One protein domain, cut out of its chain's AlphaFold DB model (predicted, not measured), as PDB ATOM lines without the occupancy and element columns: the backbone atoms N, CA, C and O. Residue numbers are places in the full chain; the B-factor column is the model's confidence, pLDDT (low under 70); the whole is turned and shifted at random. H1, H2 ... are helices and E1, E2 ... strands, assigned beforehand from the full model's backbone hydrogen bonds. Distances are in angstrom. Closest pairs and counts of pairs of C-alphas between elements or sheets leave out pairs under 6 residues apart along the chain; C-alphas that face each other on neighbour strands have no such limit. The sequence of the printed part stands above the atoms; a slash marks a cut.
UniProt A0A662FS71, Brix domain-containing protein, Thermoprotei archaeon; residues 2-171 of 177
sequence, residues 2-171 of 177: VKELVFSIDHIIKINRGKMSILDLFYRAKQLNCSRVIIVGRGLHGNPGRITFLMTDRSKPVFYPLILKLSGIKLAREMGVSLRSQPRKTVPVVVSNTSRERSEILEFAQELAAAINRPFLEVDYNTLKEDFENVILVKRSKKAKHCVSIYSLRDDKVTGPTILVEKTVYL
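Overview. This is residues 2 to 171 of the 177 residues of the protein "Brix domain-containing protein" of Thermoprotei archaeon (UniProt A0A662FS71). A seven-stranded sheet, curled like part of a barrel, wraps round one long helix, H4. H1 packs on the same face as H4, between E1 and E6, while H2 covers E1 and E2 on the opposite face. The 170 printed residues have five named helices and seven named strands, in the order H1 H2 E1 E2 E3 H3 E4 H4 H5 E5 E6 E7; the mixed sheet runs E1, E2, E3, E7, E6, E5, E4, with E4 and E5 parallel. The class is mixed, and the whole is compact and rounded, with a radius of gyration of the C-alphas of 15.6 A and spans of 41 by 33 by 32 A.

Arrangement. H1, residues 2 to 8, is on the sheet; its closest C-alpha pair with E6, residues 146 to 152, is Ser 8 and Ile 150, 6.4 A apart. H2, residues 22 to 31, is on the opposite face at a height over the sheet of 9.0 A, with the C-alphas of Ala 29 and Val 37 closest to E1, residues 36 to 42, at 6.8 A. E1, E2, residues 48 to 55, and E3, residues 62 to 74, form a meander, each strand the antiparallel neighbour of the one before; N 39 and O 52 are 2.9 A apart, N 68 and O 51 2.9 A. E3 bends by 80 degrees at residue 71 and is antiparallel to E7, residues 162 to 170, with N 69 and O 167 at 2.9 A. H3, residues 76 to 79, is only just not on the sheet, with 4 pairs of C-alphas within 10 A. E4, residues 93 to 95, H4, residues 102 to 116, H5, residues 125 to 129, and E5, residues 134 to 140, make a strand-helix-strand unit, two parallel neighbour strands with helices between; N 138 and O 94 are 2.8 A apart. The sheet curls round H4, whose closest C-alphas are Val 93 and Ala 113 to E4, 5.7 A, and Arg 36 and Ile 116 to E1, 6.4 A. H5 only grazes the sheet. E5, E6 and E7 form a second meander, with N 137 and O 149 at 2.8 A and N 148 and O 163 at 2.9 A. Every O i to N i+4 pair is within hydrogen-bond range in H2 and H4, 2 of 3 in H1 and 0 of 1 in H5, which has 1 of 2 O i to N i+3 pairs within range; H3 is too short for an i+4 pair.

Along the chain. H1 begins at C-alpha 2, (143.166, 203.815, 200.454). From first to last C-alpha, H2 measures 14.3 A, E1 19.3 A, E2 20.7 A, E3 29.6 A, H4 21.0 A, E5 and E6 19.0 A each, and E7 21.9 A. H4 begins at C-alpha 102, (156.110, 227.700, 210.036), and E7 ends at C-alpha 170, (137.428, 223.763, 210.550).

Size, cuts and confidence. The C-alphas of Lys 19 and Arg 100, the two farthest apart, are 45.5 A from each other. The printed part has no cut, and the links H1 to H2 and H3 to E4 are long, 13 residues each. The mean pLDDT of the printed part is 91.2, and residues 97 to 101 are under 70.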
ATOM      1  N   VAL A   2     143.484 204.503 199.172       89.56
ATOM      2  CA  VAL A   2     143.166 203.815 200.454       89.56
ATOM      3  C   VAL A   2     143.995 202.549 200.696       89.56
ATOM      4  O   VAL A   2     144.498 202.357 201.793       89.56
ATOM      5  N   LYS A   3     144.189 201.711 199.666       89.69
ATOM      6  CA  LYS A   3     145.052 200.522 199.768       89.69
ATOM      7  C   LYS A   3     146.478 200.882 200.196       89.69
ATOM      8  O   LYS A   3     147.052 200.161 200.988       89.69
ATOM      9  N   GLU A   4     147.035 201.977 199.690       90.38
ATOM     10  CA  GLU A   4     148.405 202.385 200.010       90.38
ATOM     11  C   GLU A   4     148.520 202.951 201.424       90.38
ATOM     12  O   GLU A   4     149.503 202.658 202.088       90.38
ATOM     13  N   LEU A   5     147.491 203.654 201.921       90.31
ATOM     14  CA  LEU A   5     147.452 204.109 203.319       90.31
ATOM     15  C   LEU A   5     147.578 202.945 204.312       90.31
ATOM     16  O   LEU A   5     148.293 203.076 205.297       90.31
ATOM     17  N   VAL A   6     146.928 201.806 204.030       91.38
ATOM     18  CA  VAL A   6     147.028 200.584 204.859       91.38
ATOM     19  C   VAL A   6     148.471 200.099 204.973       91.38
ATOM     20  O   VAL A   6     148.884 199.646 206.031       91.38
ATOM     21  N   PHE A   7     149.238 200.183 203.889       89.31
ATOM     22  CA  PHE A   7     150.614 199.688 203.847       89.31
ATOM     23  C   PHE A   7     151.646 200.716 204.305       89.31
ATOM     24  O   PHE A   7     152.796 200.353 204.525       89.31
ATOM     25  N   SER A   8     151.260 201.984 204.444       88.44
ATOM     26  CA  SER A   8     152.176 203.063 204.810       88.44
ATOM     27  C   SER A   8     152.000 203.556 206.249       88.44
ATOM     28  O   SER A   8     152.895 204.204 206.769       88.44
ATOM     29  N   ILE A   9     150.870 203.275 206.903       91.06
ATOM     30  CA  ILE A   9     150.591 203.712 208.279       91.06
ATOM     31  C   ILE A   9     150.237 202.493 209.134       91.06
ATOM     32  O   ILE A   9     149.492 201.609 208.705       91.06
ATOM     33  N   ASP A  10     150.775 202.453 210.347       91.44
ATOM     34  CA  ASP A  10     150.525 201.416 211.345       91.44
ATOM     35  C   ASP A  10     149.048 201.352 211.770       91.44
ATOM     36  O   ASP A  10     148.345 202.362 211.762       91.44
ATOM     37  N   HIS A  11     148.568 200.164 212.151       91.38
ATOM     38  CA  HIS A  11     147.230 199.930 212.724       91.38
ATOM     39  C   HIS A  11     146.031 200.511 211.934       91.38
ATOM     40  O   HIS A  11     144.981 200.812 212.502       91.38
ATOM     41  N   ILE A  12     146.153 200.645 210.611       93.06
ATOM     42  CA  ILE A  12     145.048 200.989 209.706       93.06
ATOM     43  C   ILE A  12     144.353 199.727 209.196       93.06
ATOM     44  O   ILE A  12     144.993 198.833 208.646       93.06
ATOM     45  N   ILE A  13     143.019 199.725 209.265       94.19
ATOM     46  CA  ILE A  13     142.151 198.705 208.666       94.19
ATOM     47  C   ILE A  13     141.349 199.343 207.529       94.19
ATOM     48  O   ILE A  13     140.638 200.331 207.723       94.19
ATOM     49  N   LYS A  14     141.423 198.765 206.325       95.00
ATOM     50  CA  LYS A  14     140.559 199.175 205.210       95.00
ATOM     51  C   LYS A  14     139.202 198.492 205.318       95.00
ATOM     52  O   LYS A  14     139.117 197.270 205.339       95.00
ATOM     53  N   ILE A  15     138.144 199.292 205.215       93.94
ATOM     54  CA  ILE A  15     136.768 198.818 205.061       93.94
ATOM     55  C   ILE A  15     136.188 199.385 203.765       93.94
ATOM     56  O   ILE A  15     136.368 200.561 203.444       93.94
ATOM     57  N   ASN A  16     135.479 198.551 203.005       92.94
ATOM     58  CA  ASN A  16     134.633 199.035 201.920       92.94
ATOM     59  C   ASN A  16     133.291 199.467 202.527       92.94
ATOM     60  O   ASN A  16     132.573 198.627 203.057       92.94
ATOM     61  N   ARG A  17     132.942 200.758 202.434       91.06
ATOM     62  CA  ARG A  17     131.700 201.298 203.020       91.06
ATOM     63  C   ARG A  17     130.438 200.564 202.540       91.06
ATOM     64  O   ARG A  17     129.528 200.327 203.324       91.06
ATOM     65  N   GLY A  18     130.345 200.273 201.241       91.94
ATOM     66  CA  GLY A  18     129.107 199.763 200.646       91.94
ATOM     67  C   GLY A  18     127.922 200.693 200.943       91.94
ATOM     68  O   GLY A  18     128.010 201.900 200.713       91.94
ATOM     69  N   LYS A  19     126.838 200.126 201.484       94.69
ATOM     70  CA  LYS A  19     125.612 200.846 201.867       94.69
ATOM     71  C   LYS A  19     125.589 201.316 203.333       94.69
ATOM     72  O   LYS A  19     124.586 201.883 203.746       94.69
ATOM     73  N   MET A  20     126.667 201.120 204.100       96.25
ATOM     74  CA  MET A  20     126.722 201.505 205.518       96.25
ATOM     75  C   MET A  20     126.446 203.003 205.708       96.25
ATOM     76  O   MET A  20     127.065 203.861 205.061       96.25
ATOM     77  N   SER A  21     125.533 203.326 206.616       96.50
ATOM     78  CA  SER A  21     125.331 204.681 207.123       96.50
ATOM     79  C   SER A  21     126.532 205.142 207.969       96.50
ATOM     80  O   SER A  21     127.454 204.375 208.250       96.50
ATOM     81  N   ILE A  22     126.551 206.416 208.374       96.38
ATOM     82  CA  ILE A  22     127.571 206.917 209.315       96.38
ATOM     83  C   ILE A  22     127.455 206.212 210.671       96.38
ATOM     84  O   ILE A  22     128.474 205.899 211.282       96.38
ATOM     85  N   LEU A  23     126.227 205.918 211.101       96.69
ATOM     86  CA  LEU A  23     125.962 205.188 212.335       96.69
ATOM     87  C   LEU A  23     126.492 203.747 212.255       96.69
ATOM     88  O   LEU A  23     127.172 203.295 213.174       96.69
ATOM     89  N   ASP A  24     126.283 203.065 211.126       97.31
ATOM     90  CA  ASP A  24     126.820 201.715 210.908       97.31
ATOM     91  C   ASP A  24     128.354 201.713 210.914       97.31
ATOM     92  O   ASP A  24     128.973 200.858 211.544       97.31
ATOM     93  N   LEU A  25     128.984 202.691 210.246       96.50
ATOM     94  CA  LEU A  25     130.443 202.843 210.242       96.50
ATOM     95  C   LEU A  25     130.996 203.090 211.649       96.50
ATOM     96  O   LEU A  25     132.025 202.517 212.000       96.50
ATOM     97  N   PHE A  26     130.320 203.921 212.444       97.31
ATOM     98  CA  PHE A  26     130.689 204.199 213.830       97.31
ATOM     99  C   PHE A  26     130.678 202.927 214.680       97.31
ATOM    100  O   PHE A  26     131.699 202.578 215.271       97.31
ATOM    101  N   TYR A  27     129.563 202.188 214.692       97.12
ATOM    102  CA  TYR A  27     129.470 200.951 215.470       97.12
ATOM    103  C   TYR A  27     130.430 199.881 214.962       97.12
ATOM    104  O   TYR A  27     131.062 199.192 215.764       97.12
ATOM    105  N   ARG A  28     130.620 199.783 213.641       97.06
ATOM    106  CA  ARG A  28     131.596 198.860 213.063       97.06
ATOM    107  C   ARG A  28     133.023 199.190 213.496       97.06
ATOM    108  O   ARG A  28     133.790 198.277 213.781       97.06
ATOM    109  N   ALA A  29     133.384 200.469 213.554       96.31
ATOM    110  CA  ALA A  29     134.696 200.897 214.023       96.31
ATOM    111  C   ALA A  29     134.898 200.593 215.515       96.31
ATOM    112  O   ALA A  29     135.955 200.080 215.877       96.31
ATOM    113  N   LYS A  30     133.872 200.807 216.354       95.94
ATOM    114  CA  LYS A  30     133.913 200.432 217.779       95.94
ATOM    115  C   LYS A  30     134.087 198.927 217.976       95.94
ATOM    116  O   LYS A  30     134.927 198.526 218.767       95.94
ATOM    117  N   GLN A  31     133.373 198.094 217.214       96.44
ATOM    118  CA  GLN A  31     133.543 196.631 217.245       96.44
ATOM    119  C   GLN A  31     134.972 196.182 216.907       96.44
ATOM    120  O   GLN A  31     135.421 195.144 217.376       96.44
ATOM    121  N   LEU A  32     135.673 196.948 216.070       95.75
ATOM    122  CA  LEU A  32     137.058 196.685 215.679       95.75
ATOM    123  C   LEU A  32     138.078 197.381 216.593       95.75
ATOM    124  O   LEU A  32     139.268 197.344 216.294       95.75
ATOM    125  N   ASN A  33     137.630 198.017 217.682       95.19
ATOM    126  CA  ASN A  33     138.455 198.809 218.598       95.19
ATOM    127  C   ASN A  33     139.268 199.915 217.892       95.19
ATOM    128  O   ASN A  33     140.361 200.281 218.324       95.19
ATOM    129  N   CYS A  34     138.744 200.462 216.793       95.38
ATOM    130  CA  CYS A  34     139.373 201.566 216.077       95.38
ATOM    131  C   CYS A  34     139.029 202.892 216.754       95.38
ATOM    132  O   CYS A  34     137.851 203.179 216.919       95.38
ATOM    133  N   SER A  35     140.023 203.743 217.033       94.06
ATOM    134  CA  SER A  35     139.819 205.067 217.654       94.06
ATOM    135  C   SER A  35     139.280 206.137 216.691       94.06
ATOM    136  O   SER A  35     138.650 207.116 217.107       94.06
ATOM    137  N   ARG A  36     139.527 205.980 215.388       95.88
ATOM    138  CA  ARG A  36     139.153 206.938 214.338       95.88
ATOM    139  C   ARG A  36     138.689 206.214 213.080       95.88
ATOM    140  O   ARG A  36     139.251 205.186 212.710       95.88
ATOM    141  N   VAL A  37     137.717 206.797 212.377       97.12
ATOM    142  CA  VAL A  37     137.368 206.403 211.001       97.12
ATOM    143  C   VAL A  37     137.801 207.500 210.045       97.12
ATOM    144  O   VAL A  37     137.353 208.637 210.163       97.12
ATOM    145  N   ILE A  38     138.631 207.158 209.061       97.38
ATOM    146  CA  ILE A  38     139.012 208.064 207.973       97.38
ATOM    147  C   ILE A  38     138.090 207.794 206.786       97.38
ATOM    148  O   ILE A  38     138.149 206.733 206.162       97.38
ATOM    149  N   ILE A  39     137.230 208.755 206.459       96.88
ATOM    150  CA  ILE A  39     136.278 208.640 205.354       96.88
ATOM    151  C   ILE A  39     136.835 209.397 204.155       96.88
ATOM    152  O   ILE A  39     136.939 210.623 204.165       96.88
ATOM    153  N   VAL A  40     137.165 208.651 203.103       96.12
ATOM    154  CA  VAL A  40     137.657 209.195 201.835       96.12
ATOM    155  C   VAL A  40     136.485 209.341 200.864       96.12
ATOM    156  O   VAL A  40     135.979 208.357 200.322       96.12
ATOM    157  N   GLY A  41     136.042 210.579 200.662       94.50
ATOM    158  CA  GLY A  41     134.971 210.941 199.738       94.50
ATOM    159  C   GLY A  41     135.459 211.059 198.295       94.50
ATOM    160  O   GLY A  41     136.565 211.544 198.031       94.50
ATOM    161  N   ARG A  42     134.614 210.639 197.348       92.25
ATOM    162  CA  ARG A  42     134.854 210.825 195.910       92.25
ATOM    163  C   ARG A  42     134.656 212.295 195.526       92.25
ATOM    164  O   ARG A  42     133.740 212.945 196.018       92.25
ATOM    165  N   GLY A  43     135.521 212.784 194.651       91.19
ATOM    166  CA  GLY A  43     135.418 214.037 193.916       91.19
ATOM    167  C   GLY A  43     135.291 213.760 192.416       91.19
ATOM    168  O   GLY A  43     134.668 212.777 192.004       91.19
ATOM    169  N   LEU A  44     135.895 214.625 191.601       88.50
ATOM    170  CA  LEU A  44     135.795 214.572 190.144       88.50
ATOM    171  C   LEU A  44     136.334 213.244 189.577       88.50
ATOM    172  O   LEU A  44     137.382 212.751 190.000       88.50
ATOM    173  N   HIS A  45     135.604 212.659 188.624       89.12
ATOM    174  CA  HIS A  45     135.950 211.399 187.946       89.12
ATOM    175  C   HIS A  45     136.215 210.208 188.889       89.12
ATOM    176  O   HIS A  45     136.948 209.283 188.555       89.12
ATOM    177  N   GLY A  46     135.631 210.222 190.092       88.19
ATOM    178  CA  GLY A  46     135.793 209.146 191.074       88.19
ATOM    179  C   GLY A  46     137.109 209.184 191.857       88.19
ATOM    180  O   GLY A  46     137.294 208.352 192.750       88.19
ATOM    181  N   ASN A  47     137.987 210.158 191.592       90.62
ATOM    182  CA  ASN A  47     139.196 210.382 192.380       90.62
ATOM    183  C   ASN A  47     138.840 210.862 193.791       90.62
ATOM    184  O   ASN A  47     137.803 211.498 193.971       90.62
ATOM    185  N   PRO A  48     139.660 210.596 194.818       94.56
ATOM    186  CA  PRO A  48     139.414 211.167 196.135       94.56
ATOM    187  C   PRO A  48     139.452 212.700 196.095       94.56
ATOM    188  O   PRO A  48     140.423 213.281 195.621       94.56
ATOM    189  N   GLY A  49     138.401 213.339 196.606       96.31
ATOM    190  CA  GLY A  49     138.274 214.802 196.631       96.31
ATOM    191  C   GLY A  49     138.111 215.384 198.033       96.31
ATOM    192  O   GLY A  49     138.319 216.580 198.230       96.31
ATOM    193  N   ARG A  50     137.751 214.553 199.020       96.62
ATOM    194  CA  ARG A  50     137.538 214.990 200.403       96.62
ATOM    195  C   ARG A  50     137.962 213.926 201.406       96.62
ATOM    196  O   ARG A  50     137.737 212.743 201.162       96.62
ATOM    197  N   ILE A  51     138.490 214.343 202.553       97.88
ATOM    198  CA  ILE A  51     138.675 213.480 203.726       97.88
ATOM    199  C   ILE A  51     137.955 214.102 204.920       97.88
ATOM    200  O   ILE A  51     138.069 215.304 205.158       97.88
ATOM    201  N   THR A  52     137.204 213.281 205.646       97.50
ATOM    202  CA  THR A  52     136.577 213.627 206.929       97.50
ATOM    203  C   THR A  52     136.883 212.539 207.946       97.50
ATOM    204  O   THR A  52     137.056 211.378 207.565       97.50
ATOM    205  N   PHE A  53     136.883 212.884 209.228       97.75
ATOM    206  CA  PHE A  53     137.265 211.960 210.293       97.75
ATOM    207  C   PHE A  53     136.109 211.778 211.271       97.75
ATOM    208  O   PHE A  53     135.496 212.756 211.684       97.75
ATOM    209  N   LEU A  54     135.797 210.535 211.627       96.38
ATOM    210  CA  LEU A  54     134.789 210.208 212.632       96.38
ATOM    211  C   LEU A  54     135.478 209.778 213.924       96.38
ATOM    212  O   LEU A  54     136.381 208.936 213.904       96.38
ATOM    213  N   MET A  55     135.027 210.344 215.035       95.31
ATOM    214  CA  MET A  55     135.445 209.969 216.376       95.31
ATOM    215  C   MET A  55     134.610 208.782 216.871       95.31
ATOM    216  O   MET A  55     133.420 208.691 216.571       95.31
ATOM    217  N   THR A  56     135.235 207.859 217.600       94.75
ATOM    218  CA  THR A  56     134.606 206.599 218.065       94.75
ATOM    219  C   THR A  56     134.612 206.446 219.591       94.75
ATOM    220  O   THR A  56     133.918 205.588 220.139       94.75
ATOM    221  N   ASP A  57     135.361 207.317 220.267       91.00
ATOM    222  CA  ASP A  57     135.488 207.464 221.719       91.00
ATOM    223  C   ASP A  57     134.244 208.096 222.364       91.00
ATOM    224  O   ASP A  57     134.081 208.062 223.579       91.00
ATOM    225  N   ARG A  58     133.335 208.650 221.556       89.00
ATOM    226  CA  ARG A  58     132.066 209.231 222.010       89.00
ATOM    227  C   ARG A  58     130.954 208.178 222.116       89.00
ATOM    228  O   ARG A  58     131.087 207.039 221.655       89.00
ATOM    229  N   SER A  59     129.842 208.557 222.744       89.81
ATOM    230  CA  SER A  59     128.629 207.728 222.853       89.81
ATOM    231  C   SER A  59     127.859 207.642 221.531       89.81
ATOM    232  O   SER A  59     127.265 206.608 221.233       89.81
ATOM    233  N   LYS A  60     127.932 208.692 220.707       92.69
ATOM    234  CA  LYS A  60     127.288 208.803 219.392       92.69
ATOM    235  C   LYS A  60     128.293 209.209 218.300       92.69
ATOM    236  O   LYS A  60     129.373 209.700 218.634       92.69
ATOM    237  N   PRO A  61     127.966 209.034 217.006       93.56
ATOM    238  CA  PRO A  61     128.852 209.434 215.917       93.56
ATOM    239  C   PRO A  61     129.060 210.951 215.902       93.56
ATOM    240  O   PRO A  61     128.113 211.710 215.702       93.56
ATOM    241  N   VAL A  62     130.309 211.388 216.060       94.38
ATOM    242  CA  VAL A  62     130.702 212.800 215.969       94.38
ATOM    243  C   VAL A  62     131.877 212.916 215.008       94.38
ATOM    244  O   VAL A  62     132.860 212.183 215.123       94.38
ATOM    245  N   PHE A  63     131.780 213.822 214.036       95.81
ATOM    246  CA  PHE A  63     132.905 214.120 213.157       95.81
ATOM    247  C   PHE A  63     133.937 214.963 213.903       95.81
ATOM    248  O   PHE A  63     133.580 215.927 214.573       95.81
ATOM    249  N   TYR A  64     135.213 214.618 213.763       96.00
ATOM    250  CA  TYR A  64     136.291 215.517 214.154       96.00
ATOM    251  C   TYR A  64     136.190 216.795 213.301       96.00
ATOM    252  O   TYR A  64     135.902 216.688 212.101       96.00
ATOM    253  N   PRO A  65     136.445 217.984 213.867       94.81
ATOM    254  CA  PRO A  65     136.197 219.274 213.223       94.81
ATOM    255  C   PRO A  65     137.148 219.624 212.067       94.81
ATOM    256  O   PRO A  65     137.299 220.795 211.756       94.81
ATOM    257  N   LEU A  66     137.768 218.652 211.394       96.88
ATOM    258  CA  LEU A  66     138.668 218.868 210.260       96.88
ATOM    259  C   LEU A  66     138.108 218.218 208.994       96.88
ATOM    260  O   LEU A  66     137.891 217.004 208.932       96.88
ATOM    261  N   ILE A  67     137.948 219.023 207.947       97.50
ATOM    262  CA  ILE A  67     137.635 218.554 206.598       97.50
ATOM    263  C   ILE A  67     138.769 218.946 205.660       97.50
ATOM    264  O   ILE A  67     139.121 220.120 205.540       97.50
ATOM    265  N   LEU A  68     139.303 217.961 204.939       97.94
ATOM    266  CA  LEU A  68     140.336 218.179 203.929       97.94
ATOM    267  C   LEU A  68     139.704 218.159 202.544       97.94
ATOM    268  O   LEU A  68     139.126 217.143 202.157       97.94
ATOM    269  N   LYS A  69     139.848 219.244 201.779       97.12
ATOM    270  CA  LYS A  69     139.584 219.258 200.336       97.12
ATOM    271  C   LYS A  69     140.879 218.921 199.600       97.12
ATOM    272  O   LYS A  69     141.905 219.562 199.828       97.12
ATOM    273  N   LEU A  70     140.834 217.917 198.733       96.81
ATOM    274  CA  LEU A  70     142.005 217.428 198.010       96.81
ATOM    275  C   LEU A  70     142.025 217.992 196.588       96.81
ATOM    276  O   LEU A  70     141.018 217.897 195.889       96.81
ATOM    277  N   SER A  71     143.172 218.510 196.144       95.00
ATOM    278  CA  SER A  71     143.392 218.884 194.735       95.00
ATOM    279  C   SER A  71     144.050 217.770 193.924       95.00
ATOM    280  O   SER A  71     144.015 217.790 192.696       95.00
ATOM    281  N   GLY A  72     144.655 216.782 194.586       93.75
ATOM    282  CA  GLY A  72     145.268 215.654 193.902       93.75
ATOM    283  C   GLY A  72     145.909 214.655 194.848       93.75
ATOM    284  O   GLY A  72     146.194 214.944 196.010       93.75
ATOM    285  N   ILE A  73     146.152 213.457 194.327       93.75
ATOM    286  CA  ILE A  73     146.907 212.410 195.006       93.75
ATOM    287  C   ILE A  73     147.890 211.835 194.000       93.75
ATOM    288  O   ILE A  73     147.505 211.549 192.871       93.75
ATOM    289  N   LYS A  74     149.131 211.631 194.434       93.56
ATOM    290  CA  LYS A  74     150.120 210.840 193.706       93.56
ATOM    291  C   LYS A  74     150.382 209.557 194.479       93.56
ATOM    292  O   LYS A  74     150.744 209.609 195.652       93.56
ATOM    293  N   LEU A  75     150.151 208.416 193.853       91.56
ATOM    294  CA  LEU A  75     150.296 207.106 194.476       91.56
ATOM    295  C   LEU A  75     151.761 206.656 194.474       91.56
ATOM    296  O   LEU A  75     152.511 206.975 193.554       91.56
ATOM    297  N   ALA A  76     152.169 205.886 195.481       89.06
ATOM    298  CA  ALA A  76     153.523 205.344 195.612       89.06
ATOM    299  C   ALA A  76     153.939 204.566 194.354       89.06
ATOM    300  O   ALA A  76     155.011 204.792 193.792       89.06
ATOM    301  N   ARG A  77     153.031 203.736 193.829       87.56
ATOM    302  CA  ARG A  77     153.252 202.963 192.597       87.56
ATOM    303  C   ARG A  77     153.461 203.825 191.346       87.56
ATOM    304  O   ARG A  77     154.178 203.418 190.443       87.56
ATOM    305  N   GLU A  78     152.878 205.023 191.302       88.88
ATOM    306  CA  GLU A  78     153.071 205.990 190.204       88.88
ATOM    307  C   GLU A  78     154.427 206.706 190.313       88.88
ATOM    308  O   GLU A  78     154.839 207.422 189.406       88.88
ATOM    309  N   MET A  79     155.116 206.537 191.443       85.12
ATOM    310  CA  MET A  79     156.468 207.030 191.696       85.12
ATOM    311  C   MET A  79     157.516 205.913 191.596       85.12
ATOM    312  O   MET A  79     158.659 206.131 191.982       85.12
ATOM    313  N   GLY A  80     157.142 204.720 191.119       84.00
ATOM    314  CA  GLY A  80     158.038 203.560 191.067       84.00
ATOM    315  C   GLY A  80     158.318 202.931 192.437       84.00
ATOM    316  O   GLY A  80     159.242 202.132 192.572       84.00
ATOM    317  N   VAL A  81     157.535 203.272 193.466       84.75
ATOM    318  CA  VAL A  81     157.712 202.740 194.819       84.75
ATOM    319  C   VAL A  81     156.781 201.555 195.044       84.75
ATOM    320  O   VAL A  81     155.558 201.663 194.939       84.75
ATOM    321  N   SER A  82     157.373 200.412 195.388       80.31
ATOM    322  CA  SER A  82     156.625 199.213 195.765       80.31
ATOM    323  C   SER A  82     156.066 199.341 197.180       80.31
ATOM    324  O   SER A  82     156.782 199.718 198.109       80.31
ATOM    325  N   LEU A  83     154.790 198.991 197.350       76.56
ATOM    326  CA  LEU A  83     154.155 198.925 198.665       76.56
ATOM    327  C   LEU A  83     154.787 197.785 199.469       76.56
ATOM    328  O   LEU A  83     154.856 196.654 198.989       76.56
ATOM    329  N   ARG A  84     155.247 198.088 200.682       76.94
ATOM    330  CA  ARG A  84     155.775 197.097 201.629       76.94
ATOM    331  C   ARG A  84     154.673 196.614 202.574       76.94
ATOM    332  O   ARG A  84     153.525 197.036 202.471       76.94
ATOM    333  N   SER A  85     155.018 195.710 203.487       78.88
ATOM    334  CA  SER A  85     154.169 195.385 204.633       78.88
ATOM    335  C   SER A  85     153.870 196.636 205.463       78.88
ATOM    336  O   SER A  85     154.690 197.551 205.520       78.88
ATOM    337  N   GLN A  86     152.718 196.634 206.133       85.00
ATOM    338  CA  GLN A  86     152.331 197.693 207.060       85.00
ATOM    339  C   GLN A  86     153.436 197.946 208.107       85.00
ATOM    340  O   GLN A  86     154.037 196.972 208.580       85.00
ATOM    341  N   PRO A  87     153.720 199.211 208.477       84.75
ATOM    342  CA  PRO A  87     154.723 199.516 209.491       84.75
ATOM    343  C   PRO A  87     154.351 198.883 210.830       84.75
ATOM    344  O   PRO A  87     153.175 198.844 211.199       84.75
ATOM    345  N   ARG A  88     155.360 198.393 211.556       83.50
ATOM    346  CA  ARG A  88     155.169 197.802 212.894       83.50
ATOM    347  C   ARG A  88     155.202 198.844 214.005       83.50
ATOM    348  O   ARG A  88     154.612 198.631 215.056       83.50
ATOM    349  N   LYS A  89     155.924 199.940 213.773       88.06
ATOM    350  CA  LYS A  89     156.045 201.066 214.697       88.06
ATOM    351  C   LYS A  89     155.031 202.151 214.354       88.06
ATOM    352  O   LYS A  89     154.667 202.309 213.187       88.06
ATOM    353  N   THR A  90     154.642 202.926 215.362       92.56
ATOM    354  CA  THR A  90     153.807 204.119 215.195       92.56
ATOM    355  C   THR A  90     154.394 205.067 214.156       92.56
ATOM    356  O   THR A  90     155.599 205.295 214.137       92.56
ATOM    357  N   VAL A  91     153.543 205.636 213.306       94.81
ATOM    358  CA  VAL A  91     153.939 206.621 212.295       94.81
ATOM    359  C   VAL A  91     153.491 208.022 212.750       94.81
ATOM    360  O   VAL A  91     152.311 208.354 212.591       94.81
ATOM    361  N   PRO A  92     154.379 208.846 213.347       96.75
ATOM    362  CA  PRO A  92     154.035 210.184 213.835       96.75
ATOM    363  C   PRO A  92     153.832 211.177 212.685       96.75
ATOM    364  O   PRO A  92     154.346 210.985 211.580       96.75
ATOM    365  N   VAL A  93     153.122 212.271 212.959       97.25
ATOM    366  CA  VAL A  93     153.036 213.432 212.064       97.25
ATOM    367  C   VAL A  93     154.157 214.412 212.388       97.25
ATOM    368  O   VAL A  93     154.378 214.742 213.550       97.25
ATOM    369  N   VAL A  94     154.847 214.895 211.355       95.31
ATOM    370  CA  VAL A  94     155.979 215.826 211.467       95.31
ATOM    371  C   VAL A  94     155.898 216.910 210.398       95.31
ATOM    372  O   VAL A  94     155.256 216.730 209.360       95.31
ATOM    373  N   VAL A  95     156.586 218.030 210.616       92.25
ATOM    374  CA  VAL A  95     156.702 219.122 209.638       92.25
ATOM    375  C   VAL A  95     158.103 219.197 209.035       92.25
ATOM    376  O   VAL A  95     159.096 218.855 209.668       92.25
ATOM    377  N   SER A  96     158.201 219.683 207.797       84.62
ATOM    378  CA  SER A  96     159.492 220.061 207.208       84.62
ATOM    379  C   SER A  96     159.981 221.387 207.802       84.62
ATOM    380  O   SER A  96     159.291 222.398 207.681       84.62
ATOM    381  N   ASN A  97     161.197 221.417 208.358       66.75
ATOM    382  CA  ASN A  97     161.805 222.571 209.052       66.75
ATOM    383  C   ASN A  97     162.092 223.820 208.185       66.75
ATOM    384  O   ASN A  97     162.700 224.780 208.650       66.75
ATOM    385  N   THR A  98     161.682 223.847 206.917       61.28
ATOM    386  CA  THR A  98     162.270 224.727 205.892       61.28
ATOM    387  C   THR A  98     161.439 225.966 205.518       61.28
ATOM    388  O   THR A  98     161.664 226.523 204.446       61.28
ATOM    389  N   SER A  99     160.455 226.415 206.311       56.66
ATOM    390  CA  SER A  99     159.543 227.499 205.875       56.66
ATOM    391  C   SER A  99     159.446 228.707 206.813       56.66
ATOM    392  O   SER A  99     159.220 228.545 208.007       56.66
ATOM    393  N   ARG A 100     159.472 229.918 206.226       58.34
ATOM    394  CA  ARG A 100     159.173 231.218 206.877       58.34
ATOM    395  C   ARG A 100     157.739 231.331 207.431       58.34
ATOM    396  O   ARG A 100     157.500 232.137 208.315       58.34
ATOM    397  N   GLU A 101     156.808 230.505 206.955       62.31
ATOM    398  CA  GLU A 101     155.399 230.436 207.396       62.31
ATOM    399  C   GLU A 101     155.155 229.209 208.298       62.31
ATOM    400  O   GLU A 101     154.148 228.511 208.180       62.31
ATOM    401  N   ARG A 102     156.120 228.898 209.176       72.94
ATOM    402  CA  ARG A 102     156.110 227.700 210.036       72.94
ATOM    403  C   ARG A 102     154.791 227.550 210.811       72.94
ATOM    404  O   ARG A 102     154.291 226.439 210.914       72.94
ATOM    405  N   SER A 103     154.194 228.657 211.262       81.75
ATOM    406  CA  SER A 103     152.975 228.661 212.089       81.75
ATOM    407  C   SER A 103     151.767 227.972 211.440       81.75
ATOM    408  O   SER A 103     151.139 227.142 212.084       81.75
ATOM    409  N   GLU A 104     151.449 228.256 210.172       87.62
ATOM    410  CA  GLU A 104     150.257 227.680 209.519       87.62
ATOM    411  C   GLU A 104     150.431 226.179 209.230       87.62
ATOM    412  O   GLU A 104     149.498 225.384 209.344       87.62
ATOM    413  N   ILE A 105     151.644 225.769 208.849       90.38
ATOM    414  CA  ILE A 105     151.957 224.357 208.591       90.38
ATOM    415  C   ILE A 105     151.961 223.558 209.896       90.38
ATOM    416  O   ILE A 105     151.498 222.417 209.893       90.38
ATOM    417  N   LEU A 106     152.462 224.146 210.986       91.75
ATOM    418  CA  LEU A 106     152.418 223.553 212.322       91.75
ATOM    419  C   LEU A 106     150.979 223.329 212.780       91.75
ATOM    420  O   LEU A 106     150.646 222.203 213.135       91.75
ATOM    421  N   GLU A 107     150.128 224.353 212.697       92.38
ATOM    422  CA  GLU A 107     148.715 224.258 213.077       92.38
ATOM    423  C   GLU A 107     148.007 223.149 212.286       92.38
ATOM    424  O   GLU A 107     147.382 222.258 212.860       92.38
ATOM    425  N   PHE A 108     148.186 223.124 210.961       94.81
ATOM    426  CA  PHE A 108     147.623 222.062 210.134       94.81
ATOM    427  C   PHE A 108     148.158 220.670 210.509       94.81
ATOM    428  O   PHE A 108     147.394 219.705 210.530       94.81
ATOM    429  N   ALA A 109     149.459 220.536 210.779       95.75
ATOM    430  CA  ALA A 109     150.060 219.255 211.135       95.75
ATOM    431  C   ALA A 109     149.572 218.746 212.500       95.75
ATOM    432  O   ALA A 109     149.275 217.558 212.621       95.75
ATOM    433  N   GLN A 110     149.436 219.633 213.487       95.94
ATOM    434  CA  GLN A 110     148.863 219.327 214.797       95.94
ATOM    435  C   GLN A 110     147.409 218.862 214.669       95.94
ATOM    436  O   GLN A 110     147.057 217.785 215.154       95.94
ATOM    437  N   GLU A 111     146.587 219.612 213.934       96.69
ATOM    438  CA  GLU A 111     145.185 219.259 213.703       96.69
ATOM    439  C   GLU A 111     145.034 217.954 212.920       96.69
ATOM    440  O   GLU A 111     144.190 217.115 213.241       96.69
ATOM    441  N   LEU A 112     145.887 217.724 211.919       97.69
ATOM    442  CA  LEU A 112     145.915 216.463 211.187       97.69
ATOM    443  C   LEU A 112     146.266 215.292 212.111       97.69
ATOM    444  O   LEU A 112     145.606 214.255 212.037       97.69
ATOM    445  N   ALA A 113     147.277 215.450 212.972       97.75
ATOM    446  CA  ALA A 113     147.705 214.431 213.926       97.75
ATOM    447  C   ALA A 113     146.578 214.059 214.900       97.75
ATOM    448  O   ALA A 113     146.266 212.877 215.070       97.75
ATOM    449  N   ALA A 114     145.889 215.059 215.454       96.69
ATOM    450  CA  ALA A 114     144.737 214.865 216.328       96.69
ATOM    451  C   ALA A 114     143.540 214.212 215.603       96.69
ATOM    452  O   ALA A 114     142.891 213.298 216.138       96.69
ATOM    453  N   ALA A 115     143.282 214.606 214.351       96.75
ATOM    454  CA  ALA A 115     142.218 214.041 213.526       96.75
ATOM    455  C   ALA A 115     142.424 212.543 213.239       96.75
ATOM    456  O   ALA A 115     141.464 211.767 213.276       96.75
ATOM    457  N   ILE A 116     143.669 212.118 213.003       96.25
ATOM    458  CA  ILE A 116     144.019 210.706 212.757       96.25
ATOM    459  C   ILE A 116     144.425 209.937 214.022       96.25
ATOM    460  O   ILE A 116     144.705 208.743 213.930       96.25
ATOM    461  N   ASN A 117     144.414 210.585 215.192       95.44
ATOM    462  CA  ASN A 117     144.851 210.026 216.474       95.44
ATOM    463  C   ASN A 117     146.281 209.454 216.424       95.44
ATOM    464  O   ASN A 117     146.524 208.266 216.665       95.44
ATOM    465  N   ARG A 118     147.231 210.310 216.046       95.69
ATOM    466  CA  ARG A 118     148.667 210.013 216.015       95.69
ATOM    467  C   ARG A 118     149.449 211.111 216.736       95.69
ATOM    468  O   ARG A 118     148.976 212.245 216.790       95.69
ATOM    469  N   PRO A 119     150.635 210.795 217.279       96.06
ATOM    470  CA  PRO A 119     151.492 211.804 217.883       96.06
ATOM    471  C   PRO A 119     151.958 212.815 216.831       96.06
ATOM    472  O   PRO A 119     152.290 212.448 215.701       96.06
ATOM    473  N   PHE A 120     151.997 214.081 217.233       96.44
ATOM    474  CA  PHE A 120     152.667 215.147 216.505       96.44
ATOM    475  C   PHE A 120     154.039 215.389 217.134       96.44
ATOM    476  O   PHE A 120     154.123 215.543 218.351       96.44
ATOM    477  N   LEU A 121     155.095 215.427 216.321       94.31
ATOM    478  CA  LEU A 121     156.451 215.718 216.784       94.31
ATOM    479  C   LEU A 121     156.986 216.950 216.052       94.31
ATOM    480  O   LEU A 121     157.165 216.938 214.832       94.31
ATOM    481  N   GLU A 122     157.276 218.006 216.810       89.88
ATOM    482  CA  GLU A 122     157.921 219.214 216.291       89.88
ATOM    483  C   GLU A 122     159.447 219.102 216.381       89.88
ATOM    484  O   GLU A 122     160.119 219.839 217.096       89.88
ATOM    485  N   VAL A 123     160.001 218.140 215.652       86.00
ATOM    486  CA  VAL A 123     161.447 217.922 215.567       86.00
ATOM    487  C   VAL A 123     161.864 217.766 214.114       86.00
ATOM    488  O   VAL A 123     161.038 217.507 213.236       86.00
ATOM    489  N   ASP A 124     163.159 217.912 213.844       83.94
ATOM    490  CA  ASP A 124     163.682 217.549 212.533       83.94
ATOM    491  C   ASP A 124     163.499 216.047 212.308       83.94
ATOM    492  O   ASP A 124     164.041 215.234 213.058       83.94
ATOM    493  N   TYR A 125     162.760 215.663 211.268       83.25
ATOM    494  CA  TYR A 125     162.496 214.253 210.990       83.25
ATOM    495  C   TYR A 125     163.777 213.450 210.712       83.25
ATOM    496  O   TYR A 125     163.767 212.230 210.851       83.25
ATOM    497  N   ASN A 126     164.898 214.100 210.375       82.19
ATOM    498  CA  ASN A 126     166.191 213.429 210.244       82.19
ATOM    499  C   ASN A 126     166.722 212.886 211.577       82.19
ATOM    500  O   ASN A 126     167.471 211.913 211.563       82.19
ATOM    501  N   THR A 127     166.311 213.471 212.708       87.88
ATOM    502  CA  THR A 127     166.678 213.006 214.061       87.88
ATOM    503  C   THR A 127     165.870 211.790 214.509       87.88
ATOM    504  O   THR A 127     166.267 211.092 215.429       87.88
ATOM    505  N   LEU A 128     164.768 211.482 213.819       89.56
ATOM    506  CA  LEU A 128     163.826 210.423 214.193       89.56
ATOM    507  C   LEU A 128     164.196 209.034 213.651       89.56
ATOM    508  O   LEU A 128     163.432 208.084 213.826       89.56
ATOM    509  N   LYS A 129     165.332 208.908 212.951       87.38
ATOM    510  CA  LYS A 129     165.740 207.684 212.237       87.38
ATOM    511  C   LYS A 129     165.937 206.474 213.154       87.38
ATOM    512  O   LYS A 129     165.777 205.347 212.692       87.38
ATOM    513  N   GLU A 130     166.290 206.700 214.416       85.50
ATOM    514  CA  GLU A 130     166.516 205.633 215.400       85.50
ATOM    515  C   GLU A 130     165.192 205.101 215.974       85.50
ATOM    516  O   GLU A 130     164.991 203.889 216.116       85.50
ATOM    517  N   ASP A 131     164.236 206.000 216.203       88.38
ATOM    518  CA  ASP A 131     162.979 205.674 216.870       88.38
ATOM    519  C   ASP A 131     161.907 205.175 215.896       88.38
ATOM    520  O   ASP A 131     161.174 204.225 216.203       88.38
ATOM    521  N   PHE A 132     161.847 205.743 214.686       91.31
ATOM    522  CA  PHE A 132     160.739 205.557 213.750       91.31
ATOM    523  C   PHE A 132     161.190 205.038 212.375       91.31
ATOM    524  O   PHE A 132     162.216 205.424 211.828       91.31
ATOM    525  N   GLU A 133     160.378 204.167 211.766       90.19
ATOM    526  CA  GLU A 133     160.626 203.672 210.399       90.19
ATOM    527  C   GLU A 133     160.064 204.616 209.330       90.19
ATOM    528  O   GLU A 133     160.665 204.817 208.269       90.19
ATOM    529  N   ASN A 134     158.880 205.165 209.606       92.44
ATOM    530  CA  ASN A 134     158.148 206.056 208.722       92.44
ATOM    531  C   ASN A 134     157.565 207.221 209.517       92.44
ATOM    532  O   ASN A 134     157.265 207.086 210.702       92.44
ATOM    533  N   VAL A 135     157.317 208.328 208.823       95.12
ATOM    534  CA  VAL A 135     156.617 209.509 209.338       95.12
ATOM    535  C   VAL A 135     155.569 209.985 208.334       95.12
ATOM    536  O   VAL A 135     155.708 209.790 207.125       95.12
ATOM    537  N   ILE A 136     154.520 210.640 208.820       96.62
ATOM    538  CA  ILE A 136     153.600 211.431 208.004       96.62
ATOM    539  C   ILE A 136     154.195 212.837 207.918       96.62
ATOM    540  O   ILE A 136     154.053 213.653 208.826       96.62
ATOM    541  N   LEU A 137     154.897 213.107 206.822       95.12
ATOM    542  CA  LEU A 137     155.560 214.377 206.569       95.12
ATOM    543  C   LEU A 137     154.581 215.387 205.971       95.12
ATOM    544  O   LEU A 137     154.035 215.182 204.880       95.12
ATOM    545  N   VAL A 138     154.429 216.513 206.657       95.00
ATOM    546  CA  VAL A 138     153.664 217.671 206.207       95.00
ATOM    547  C   VAL A 138     154.620 218.748 205.698       95.00
ATOM    548  O   VAL A 138     155.557 219.166 206.378       95.00
ATOM    549  N   LYS A 139     154.383 219.216 204.473       92.19
ATOM    550  CA  LYS A 139     155.167 220.282 203.839       92.19
ATOM    551  C   LYS A 139     154.293 221.210 203.007       92.19
ATOM    552  O   LYS A 139     153.185 220.853 202.605       92.19
ATOM    553  N   ARG A 140     154.824 222.386 202.673       88.25
ATOM    554  CA  ARG A 140     154.204 223.268 201.677       88.25
ATOM    555  C   ARG A 140     154.281 222.642 200.289       88.25
ATOM    556  O   ARG A 140     155.227 221.925 199.957       88.25
ATOM    557  N   SER A 141     153.302 222.955 199.452       86.25
ATOM    558  CA  SER A 141     153.330 222.635 198.029       86.25
ATOM    559  C   SER A 141     153.159 223.902 197.208       86.25
ATOM    560  O   SER A 141     152.478 224.832 197.616       86.25
ATOM    561  N   LYS A 142     153.758 223.939 196.016       85.56
ATOM    562  CA  LYS A 142     153.445 224.980 195.023       85.56
ATOM    563  C   LYS A 142     152.096 224.728 194.333       85.56
ATOM    564  O   LYS A 142     151.539 225.635 193.737       85.56
ATOM    565  N   LYS A 143     151.594 223.487 194.386       87.38
ATOM    566  CA  LYS A 143     150.368 223.040 193.695       87.38
ATOM    567  C   LYS A 143     149.125 223.022 194.594       87.38
ATOM    568  O   LYS A 143     148.029 222.780 194.105       87.38
ATOM    569  N   ALA A 144     149.301 223.162 195.906       91.19
ATOM    570  CA  ALA A 144     148.243 223.065 196.910       91.19
ATOM    571  C   ALA A 144     148.704 223.726 198.212       91.19
ATOM    572  O   ALA A 144     149.902 223.934 198.391       91.19
ATOM    573  N   LYS A 145     147.783 223.998 199.137       91.19
ATOM    574  CA  LYS A 145     148.105 224.636 200.417       91.19
ATOM    575  C   LYS A 145     149.054 223.778 201.262       91.19
ATOM    576  O   LYS A 145     150.105 224.250 201.693       91.19
ATOM    577  N   HIS A 146     148.743 222.489 201.395       94.25
ATOM    578  CA  HIS A 146     149.596 221.526 202.089       94.25
ATOM    579  C   HIS A 146     149.832 220.272 201.246       94.25
ATOM    580  O   HIS A 146     149.037 219.899 200.381       94.25
ATOM    581  N   CYS A 147     150.947 219.604 201.509       95.25
ATOM    582  CA  CYS A 147     151.286 218.304 200.964       95.25
ATOM    583  C   CYS A 147     151.616 217.368 202.119       95.25
ATOM    584  O   CYS A 147     152.488 217.662 202.934       95.25
ATOM    585  N   VAL A 148     150.896 216.253 202.172       96.81
ATOM    586  CA  VAL A 148     151.033 215.219 203.194       96.81
ATOM    587  C   VAL A 148     151.556 213.974 202.506       96.81
ATOM    588  O   VAL A 148     150.937 213.477 201.570       96.81
ATOM    589  N   SER A 149     152.717 213.489 202.916       95.31
ATOM    590  CA  SER A 149     153.348 212.301 202.336       95.31
ATOM    591  C   SER A 149     153.730 211.343 203.445       95.31
ATOM    592  O   SER A 149     154.108 211.780 204.525       95.31
ATOM    593  N   ILE A 150     153.687 210.043 203.174       94.19
ATOM    594  CA  ILE A 150     154.266 209.071 204.093       94.19
ATOM    595  C   ILE A 150     155.698 208.823 203.650       94.19
ATOM    596  O   ILE A 150     155.925 208.439 202.503       94.19
ATOM    597  N   TYR A 151     156.644 209.092 204.536       92.19
ATOM    598  CA  TYR A 151     158.065 209.108 204.239       92.19
ATOM    599  C   TYR A 151     158.792 208.061 205.068       92.19
ATOM    600  O   TYR A 151     158.612 208.016 206.283       92.19
ATOM    601  N   SER A 152     159.613 207.234 204.427       89.94
ATOM    602  CA  SER A 152     160.496 206.310 205.130       89.94
ATOM    603  C   SER A 152     161.780 207.015 205.516       89.94
ATOM    604  O   SER A 152     162.505 207.508 204.653       89.94
ATOM    605  N   LEU A 153     162.081 206.996 206.812       89.88
ATOM    606  CA  LEU A 153     163.312 207.557 207.361       89.88
ATOM    607  C   LEU A 153     164.542 206.699 207.030       89.88
ATOM    608  O   LEU A 153     165.650 207.221 206.933       89.88
ATOM    609  N   ARG A 154     164.335 205.391 206.819       85.69
ATOM    610  CA  ARG A 154     165.384 204.433 206.441       85.69
ATOM    611  C   ARG A 154     165.791 204.559 204.976       85.69
ATOM    612  O   ARG A 154     166.975 204.555 204.667       85.69
ATOM    613  N   ASP A 155     164.802 204.602 204.089       84.50
ATOM    614  CA  ASP A 155     165.028 204.549 202.641       84.50
ATOM    615  C   ASP A 155     165.091 205.944 201.993       84.50
ATOM    616  O   ASP A 155     165.258 206.031 200.778       84.50
ATOM    617  N   ASP A 156     164.880 207.002 202.781       87.50
ATOM    618  CA  ASP A 156     164.843 208.403 202.350       87.50
ATOM    619  C   ASP A 156     163.930 208.633 201.131       87.50
ATOM    620  O   ASP A 156     164.274 209.270 200.135       87.50
ATOM    621  N   LYS A 157     162.734 208.033 201.179       88.44
ATOM    622  CA  LYS A 157     161.767 208.076 200.076       88.44
ATOM    623  C   LYS A 157     160.331 208.033 200.565       88.44
ATOM    624  O   LYS A 157     160.019 207.507 201.632       88.44
ATOM    625  N   VAL A 158     159.423 208.516 199.722       90.94
ATOM    626  CA  VAL A 158     157.981 208.390 199.951       90.94
ATOM    627  C   VAL A 158     157.561 206.924 199.806       90.94
ATOM    628  O   VAL A 158     157.860 206.307 198.790       90.94
ATOM    629  N   THR A 159     156.860 206.367 200.792       90.00
ATOM    630  CA  THR A 159     156.429 204.952 200.837       90.00
ATOM    631  C   THR A 159     154.918 204.753 200.778       90.00
ATOM    632  O   THR A 159     154.440 203.621 200.702       90.00
ATOM    633  N   GLY A 160     154.153 205.843 200.762       90.69
ATOM    634  CA  GLY A 160     152.700 205.834 200.636       90.69
ATOM    635  C   GLY A 160     152.193 206.891 199.656       90.69
ATOM    636  O   GLY A 160     152.970 207.463 198.888       90.69
ATOM    637  N   PRO A 161     150.884 207.171 199.659       93.25
ATOM    638  CA  PRO A 161     150.340 208.202 198.798       93.25
ATOM    639  C   PRO A 161     150.806 209.587 199.261       93.25
ATOM    640  O   PRO A 161     150.801 209.900 200.450       93.25
ATOM    641  N   THR A 162     151.135 210.438 198.299       95.31
ATOM    642  CA  THR A 162     151.292 211.878 198.502       95.31
ATOM    643  C   THR A 162     149.947 212.546 198.258       95.31
ATOM    644  O   THR A 162     149.400 212.467 197.158       95.31
ATOM    645  N   ILE A 163     149.409 213.206 199.274       96.75
ATOM    646  CA  ILE A 163     148.106 213.864 199.264       96.75
ATOM    647  C   ILE A 163     148.322 215.374 199.174       96.75
ATOM    648  O   ILE A 163     149.004 215.963 200.012       96.75
ATOM    649  N   LEU A 164     147.725 216.008 198.168       96.75
ATOM    650  CA  LEU A 164     147.709 217.457 198.008       96.75
ATOM    651  C   LEU A 164     146.402 218.015 198.576       96.75
ATOM    652  O   LEU A 164     145.318 217.731 198.063       96.75
ATOM    653  N   VAL A 165     146.518 218.799 199.644       96.88
ATOM    654  CA  VAL A 165     145.393 219.427 200.340       96.88
ATOM    655  C   VAL A 165     145.262 220.861 199.845       96.88
ATOM    656  O   VAL A 165     146.130 221.700 200.082       96.88
ATOM    657  N   GLU A 166     144.175 221.130 199.131       95.19
ATOM    658  CA  GLU A 166     143.859 222.441 198.561       95.19
ATOM    659  C   GLU A 166     143.384 223.410 199.642       95.19
ATOM    660  O   GLU A 166     143.819 224.555 199.695       95.19
ATOM    661  N   LYS A 167     142.483 222.933 200.504       94.12
ATOM    662  CA  LYS A 167     141.818 223.732 201.528       94.12
ATOM    663  C   LYS A 167     141.498 222.872 202.744       94.12
ATOM    664  O   LYS A 167     141.103 221.712 202.603       94.12
ATOM    665  N   THR A 168     141.622 223.472 203.918       94.19
ATOM    666  CA  THR A 168     141.132 222.944 205.191       94.19
ATOM    667  C   THR A 168     139.875 223.710 205.596       94.19
ATOM    668  O   THR A 168     139.763 224.913 205.353       94.19
ATOM    669  N   VAL A 169     138.890 223.004 206.145       93.44
ATOM    670  CA  VAL A 169     137.708 223.614 206.765       93.44
ATOM    671  C   VAL A 169     137.628 223.101 208.190       93.44
ATOM    672  O   VAL A 169     137.583 221.884 208.393       93.44
ATOM    673  N   TYR A 170     137.605 224.037 209.134       90.94
ATOM    674  CA  TYR A 170     137.428 223.763 210.550       90.94
ATOM    675  C   TYR A 170     135.967 224.001 210.923       90.94
ATOM    676  O   TYR A 170     135.433 225.080 210.672       90.94
ATOM    677  N   LEU A 171     135.299 222.974 211.447       86.06
ATOM    678  CA  LEU A 171     133.924 223.086 211.935       86.06
ATOM    679  C   LEU A 171     133.927 223.286 213.450       86.06
ATOM    680  O   LEU A 171     134.826 222.819 214.136       86.06
TER     681      LEU A 171